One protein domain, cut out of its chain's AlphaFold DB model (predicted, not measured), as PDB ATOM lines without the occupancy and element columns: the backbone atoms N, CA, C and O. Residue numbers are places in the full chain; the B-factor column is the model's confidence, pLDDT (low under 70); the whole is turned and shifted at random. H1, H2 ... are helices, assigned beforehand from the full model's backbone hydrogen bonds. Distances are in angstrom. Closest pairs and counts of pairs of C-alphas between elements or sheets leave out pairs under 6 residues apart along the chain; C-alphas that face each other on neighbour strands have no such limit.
ATOM      1  N   LEU A  22      -4.306  34.684  19.773       77.94
ATOM      2  CA  LEU A  22      -3.995  33.273  19.996       77.94
ATOM      3  C   LEU A  22      -4.383  32.820  21.416       77.94
ATOM      4  O   LEU A  22      -4.971  31.754  21.592       77.94
ATOM      5  N   ARG A  23      -4.088  33.640  22.434       87.19
ATOM      6  CA  ARG A  23      -4.466  33.357  23.830       87.19
ATOM      7  C   ARG A  23      -5.979  33.340  24.012       87.19
ATOM      8  O   ARG A  23      -6.486  32.468  24.713       87.19
ATOM      9  N   ARG A  24      -6.698  34.261  23.365       89.50
ATOM     10  CA  ARG A  24      -8.164  34.291  23.389       89.50
ATOM     11  C   ARG A  24      -8.757  33.006  22.815       89.50
ATOM     12  O   ARG A  24      -9.589  32.392  23.477       89.50
ATOM     13  N   VAL A  25      -8.293  32.576  21.640       83.69
ATOM     14  CA  VAL A  25      -8.771  31.346  20.985       83.69
ATOM     15  C   VAL A  25      -8.468  30.111  21.830       83.69
ATOM     16  O   VAL A  25      -9.340  29.263  21.992       83.69
ATOM     17  N   VAL A  26      -7.269  30.012  22.415       82.88
ATOM     18  CA  VAL A  26      -6.910  28.885  23.296       82.88
ATOM     19  C   VAL A  26      -7.788  28.855  24.546       82.88
ATOM     20  O   VAL A  26      -8.298  27.794  24.898       82.88
ATOM     21  N   ASN A  27      -8.012  29.999  25.195       88.81
ATOM     22  CA  ASN A  27      -8.875  30.075  26.375       88.81
ATOM     23  C   ASN A  27     -10.324  29.708  26.037       88.81
ATOM     24  O   ASN A  27     -10.956  28.962  26.782       88.81
ATOM     25  N   GLN A  28     -10.831  30.182  24.897       86.56
ATOM     26  CA  GLN A  28     -12.170  29.840  24.433       86.56
ATOM     27  C   GLN A  28     -12.277  28.345  24.115       86.56
ATOM     28  O   GLN A  28     -13.190  27.684  24.591       86.56
ATOM     29  N   PHE A  29     -11.294  27.779  23.414       80.69
ATOM     30  CA  PHE A  29     -11.233  26.345  23.139       80.69
ATOM     31  C   PHE A  29     -11.197  25.499  24.421       80.69
ATOM     32  O   PHE A  29     -11.886  24.484  24.506       80.69
ATOM     33  N   MET A  30     -10.425  25.909  25.433       87.31
ATOM     34  CA  MET A  30     -10.374  25.224  26.730       87.31
ATOM     35  C   MET A  30     -11.713  25.295  27.475       87.31
ATOM     36  O   MET A  30     -12.131  24.279  28.028       87.31
ATOM     37  N   SER A  31     -12.398  26.444  27.448       88.06
ATOM     38  CA  SER A  31     -13.735  26.604  28.044       88.06
ATOM     39  C   SER A  31     -14.757  25.681  27.381       88.06
ATOM     40  O   SER A  31     -15.381  24.867  28.051       88.06
ATOM     41  N   GLU A  32     -14.842  25.724  26.050       85.69
ATOM     42  CA  GLU A  32     -15.759  24.892  25.259       85.69
ATOM     43  C   GLU A  32     -15.467  23.393  25.447       85.69
ATOM     44  O   GLU A  32     -16.372  22.566  25.525       85.69
ATOM     45  N   THR A  33     -14.188  23.019  25.574       81.75
ATOM     46  CA  THR A  33     -13.790  21.627  25.842       81.75
ATOM     47  C   THR A  33     -14.206  21.178  27.243       81.75
ATOM     48  O   THR A  33     -14.628  20.030  27.416       81.75
ATOM     49  N   ALA A  34     -14.101  22.053  28.247       84.19
ATOM     50  CA  ALA A  34     -14.537  21.757  29.609       84.19
ATOM     51  C   ALA A  34     -16.060  21.564  29.675       84.19
ATOM     52  O   ALA A  34     -16.519  20.552  30.209       84.19
ATOM     53  N   GLU A  35     -16.825  22.456  29.042       84.44
ATOM     54  CA  GLU A  35     -18.287  22.351  28.930       84.44
ATOM     55  C   GLU A  35     -18.700  21.082  28.173       84.44
ATOM     56  O   GLU A  35     -19.547  20.313  28.634       84.44
ATOM     57  N   ALA A  36     -18.040  20.775  27.053       79.50
ATOM     58  CA  ALA A  36     -18.275  19.536  26.318       79.50
ATOM     59  C   ALA A  36     -17.986  18.292  27.174       79.50
ATOM     60  O   ALA A  36     -18.729  17.308  27.116       79.50
ATOM     61  N   SER A  37     -16.924  18.315  27.986       79.50
ATOM     62  CA  SER A  37     -16.599  17.223  28.908       79.50
ATOM     63  C   SER A  37     -17.667  17.054  29.992       79.50
ATOM     64  O   SER A  37     -18.046  15.922  30.303       79.50
ATOM     65  N   GLU A  38     -18.188  18.150  30.540       85.44
ATOM     66  CA  GLU A  38     -19.268  18.128  31.529       85.44
ATOM     67  C   GLU A  38     -20.567  17.571  30.932       85.44
ATOM     68  O   GLU A  38     -21.165  16.644  31.489       85.44
ATOM     69  N   HIS A  39     -20.952  18.037  29.742       84.00
ATOM     70  CA  HIS A  39     -22.118  17.521  29.023       84.00
ATOM     71  C   HIS A  39     -21.979  16.039  28.659       84.00
ATOM     72  O   HIS A  39     -22.945  15.280  28.775       84.00
ATOM     73  N   ASN A  40     -20.779  15.592  28.282       81.38
ATOM     74  CA  ASN A  40     -20.505  14.174  28.045       81.38
ATOM     75  C   ASN A  40     -20.628  13.347  29.335       81.38
ATOM     76  O   ASN A  40     -21.187  12.245  29.308       81.38
ATOM     77  N   GLY A  41     -20.156  13.880  30.466       84.06
ATOM     78  CA  GLY A  41     -20.315  13.266  31.785       84.06
ATOM     79  C   GLY A  41     -21.785  13.131  32.190       84.06
ATOM     80  O   GLY A  41     -22.221  12.047  32.587       84.06
ATOM     81  N   ALA A  42     -22.571  14.195  32.013       84.88
ATOM     82  CA  ALA A  42     -24.007  14.205  32.283       84.88
ATOM     83  C   ALA A  42     -24.779  13.238  31.368       84.88
ATOM     84  O   ALA A  42     -25.608  12.459  31.838       84.88
ATOM     85  N   ALA A  43     -24.471  13.208  30.069       79.06
ATOM     86  CA  ALA A  43     -25.068  12.245  29.146       79.06
ATOM     87  C   ALA A  43     -24.742  10.797  29.556       79.06
ATOM     88  O   ALA A  43     -25.620   9.931  29.552       79.06
ATOM     89  N   GLY A  44     -23.497  10.534  29.965       83.06
ATOM     90  CA  GLY A  44     -23.075   9.229  30.466       83.06
ATOM     91  C   GLY A  44     -23.821   8.799  31.731       83.06
ATOM     92  O   GLY A  44     -24.229   7.638  31.832       83.06
ATOM     93  N   SER A  45     -24.041   9.722  32.673       87.25
ATOM     94  CA  SER A  45     -24.761   9.436  33.920       87.25
ATOM     95  C   SER A  45     -26.249   9.171  33.680       87.25
ATOM     96  O   SER A  45     -26.782   8.215  34.238       87.25
ATOM     97  N   ILE A  46     -26.898   9.923  32.785       85.81
ATOM     98  CA  ILE A  46     -28.298   9.701  32.388       85.81
ATOM     99  C   ILE A  46     -28.471   8.299  31.801       85.81
ATOM    100  O   ILE A  46     -29.362   7.559  32.221       85.81
ATOM    101  N   VAL A  47     -27.596   7.912  30.866       85.50
ATOM    102  CA  VAL A  47     -27.637   6.575  30.257       85.50
ATOM    103  C   VAL A  47     -27.430   5.501  31.317       85.50
ATOM    104  O   VAL A  47     -28.203   4.551  31.370       85.50
ATOM    105  N   LYS A  48     -26.426   5.650  32.188       87.06
ATOM    106  CA  LYS A  48     -26.169   4.679  33.257       87.06
ATOM    107  C   LYS A  48     -27.382   4.525  34.182       87.06
ATOM    108  O   LYS A  48     -27.830   3.407  34.398       87.06
ATOM    109  N   ASN A  49     -27.943   5.633  34.656       85.50
ATOM    110  CA  ASN A  49     -29.091   5.621  35.559       85.50
ATOM    111  C   ASN A  49     -30.323   4.967  34.915       85.50
ATOM    112  O   ASN A  49     -31.039   4.229  35.585       85.50
ATOM    113  N   ALA A  50     -30.568   5.212  33.624       79.44
ATOM    114  CA  ALA A  50     -31.664   4.575  32.897       79.44
ATOM    115  C   ALA A  50     -31.456   3.057  32.749       79.44
ATOM    116  O   ALA A  50     -32.392   2.290  32.977       79.44
ATOM    117  N   LEU A  51     -30.234   2.622  32.419       87.81
ATOM    118  CA  LEU A  51     -29.892   1.201  32.314       87.81
ATOM    119  C   LEU A  51     -30.061   0.481  33.656       87.81
ATOM    120  O   LEU A  51     -30.718  -0.555  33.705       87.81
ATOM    121  N   ASP A  52     -29.525   1.062  34.732       87.75
ATOM    122  CA  ASP A  52     -29.561   0.478  36.074       87.75
ATOM    123  C   ASP A  52     -31.005   0.418  36.614       87.75
ATOM    124  O   ASP A  52     -31.403  -0.571  37.228       87.75
ATOM    125  N   ARG A  53     -31.828   1.443  36.341       86.12
ATOM    126  CA  ARG A  53     -33.227   1.506  36.801       86.12
ATOM    127  C   ARG A  53     -34.147   0.512  36.095       86.12
ATOM    128  O   ARG A  53     -35.101   0.041  36.708       86.12
ATOM    129  N   HIS A  54     -33.909   0.248  34.814       83.62
ATOM    130  CA  HIS A  54     -34.798  -0.570  33.987       83.62
ATOM    131  C   HIS A  54     -34.218  -1.946  33.637       83.62
ATOM    132  O   HIS A  54     -34.841  -2.675  32.872       83.62
ATOM    133  N   GLY A  55     -33.041  -2.296  34.169       82.38
ATOM    134  CA  GLY A  55     -32.383  -3.578  33.898       82.38
ATOM    135  C   GLY A  55     -32.070  -3.797  32.414       82.38
ATOM    136  O   GLY A  55     -32.097  -4.925  31.939       82.38
ATOM    137  N   MET A  56     -31.834  -2.722  31.657       84.75
ATOM    138  CA  MET A  56     -31.645  -2.800  30.207       84.75
ATOM    139  C   MET A  56     -30.219  -3.224  29.845       84.75
ATOM    140  O   MET A  56     -29.247  -2.778  30.463       84.75
ATOM    141  N   ASP A  57     -30.071  -3.999  28.767       85.75
ATOM    142  CA  ASP A  57     -28.748  -4.317  28.233       85.75
ATOM    143  C   ASP A  57     -28.059  -3.070  27.644       85.75
ATOM    144  O   ASP A  57     -28.579  -2.354  26.778       85.75
ATOM    145  N   ARG A  58     -26.826  -2.824  28.101       87.00
ATOM    146  CA  ARG A  58     -26.043  -1.644  27.717       87.00
ATOM    147  C   ARG A  58     -25.669  -1.654  26.236       87.00
ATOM    148  O   ARG A  58     -25.583  -0.575  25.637       87.00
ATOM    149  N   LYS A  59     -25.379  -2.823  25.654       88.25
ATOM    150  CA  LYS A  59     -24.971  -2.919  24.242       88.25
ATOM    151  C   LYS A  59     -26.167  -2.656  23.332       88.25
ATOM    152  O   LYS A  59     -26.051  -1.822  22.432       88.25
ATOM    153  N   ALA A  60     -27.315  -3.263  23.624       85.94
ATOM    154  CA  ALA A  60     -28.576  -3.039  22.929       85.94
ATOM    155  C   ALA A  60     -28.986  -1.560  22.983       85.94
ATOM    156  O   ALA A  60     -29.242  -0.948  21.948       85.94
ATOM    157  N   PHE A  61     -28.940  -0.930  24.161       87.00
ATOM    158  CA  PHE A  61     -29.290   0.487  24.288       87.00
ATOM    159  C   PHE A  61     -28.376   1.404  23.463       87.00
ATOM    160  O   PHE A  61     -28.842   2.320  22.781       87.00
ATOM    161  N   ARG A  62     -27.060   1.149  23.466       87.38
ATOM    162  CA  ARG A  62     -26.115   1.913  22.636       87.38
ATOM    163  C   ARG A  62     -26.346   1.704  21.143       87.38
ATOM    164  O   ARG A  62     -26.212   2.665  20.385       87.38
ATOM    165  N   PHE A  63     -26.711   0.495  20.729       90.19
ATOM    166  CA  PHE A  63     -27.107   0.228  19.352       90.19
ATOM    167  C   PHE A  63     -28.326   1.081  18.955       90.19
ATOM    168  O   PHE A  63     -28.275   1.780  17.941       90.19
ATOM    169  N   ILE A  64     -29.357   1.155  19.809       90.31
ATOM    170  CA  ILE A  64     -30.529   2.022  19.587       90.31
ATOM    171  C   ILE A  64     -30.154   3.514  19.536       90.31
ATOM    172  O   ILE A  64     -30.634   4.230  18.654       90.31
ATOM    173  N   LEU A  65     -29.259   3.998  20.406       89.00
ATOM    174  CA  LEU A  65     -28.753   5.380  20.332       89.00
ATOM    175  C   LEU A  65     -28.051   5.679  18.998       89.00
ATOM    176  O   LEU A  65     -28.162   6.791  18.478       89.00
ATOM    177  N   GLY A  66     -27.334   4.699  18.443       88.19
ATOM    178  CA  GLY A  66     -26.729   4.802  17.115       88.19
ATOM    179  C   GLY A  66     -27.785   4.959  16.022       88.19
ATOM    180  O   GLY A  66     -27.687   5.866  15.196       88.19
ATOM    181  N   LEU A  67     -28.838   4.138  16.069       88.75
ATOM    182  CA  LEU A  67     -29.963   4.210  15.133       88.75
ATOM    183  C   LEU A  67     -30.723   5.541  15.215       88.75
ATOM    184  O   LEU A  67     -31.168   6.052  14.187       88.75
ATOM    185  N   ALA A  68     -30.857   6.127  16.407       87.94
ATOM    186  CA  ALA A  68     -31.589   7.378  16.615       87.94
ATOM    187  C   ALA A  68     -31.016   8.555  15.806       87.94
ATOM    188  O   ALA A  68     -31.775   9.422  15.370       87.94
ATOM    189  N   LYS A  69     -29.700   8.549  15.557       88.00
ATOM    190  CA  LYS A  69     -28.983   9.579  14.787       88.00
ATOM    191  C   LYS A  69     -29.067   9.382  13.269       88.00
ATOM    192  O   LYS A  69     -28.634  10.252  12.521       88.00
ATOM    193  N   MET A  70     -29.581   8.242  12.804       88.62
ATOM    194  CA  MET A  70     -29.644   7.905  11.380       88.62
ATOM    195  C   MET A  70     -30.923   8.423  10.723       88.62
ATOM    196  O   MET A  70     -31.985   8.462  11.345       88.62
TER     197      MET A  70
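AT A GLANCE: This is residues 22 to 70 of the 133 residues of an uncharacterized protein of Ochrobactrum intermedium M86 (UniProt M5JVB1). One long straight helix, H1, makes the length of the model, and a short second helix, H2, folds back from its far end, so that the two make a lopsided V with few contacts. The printed part has 49 residues with two named helices, H1 then H2, and no named strand; the class is all helix. The whole is extended, with a radius of gyration of the C-alphas of 15.6 A, and flat, spanning 47 by 25 by 11 A.

HOW THE PARTS SIT: H1, residues 22 to 54, and H2, residues 58 to 68, are close but not clearly touching; their closest C-alphas, those of Leu 51 and Arg 58, are 6.6 A apart. They run opposite ways at a steep tilt of 59 degrees. In both helices every O i to N i+4 pair is within hydrogen-bond range.

IN THESE COORDINATES: H1 begins at C-alpha 22 (-3.995, 33.273, 19.996) and measures 47.9 A from first to last C-alpha. H2 measures 15.3 A and ends at C-alpha 68 (-31.589, 7.378, 16.615).

THE WHOLE: The C-alphas of Leu 22 and Gly 55, the two farthest apart, are 48.6 A apart. Residues 22 to 46 and 63 to 70 stand free. The link from H1 to H2 is tight. The printed part has no cut, and no printed residue has a pLDDT under 70.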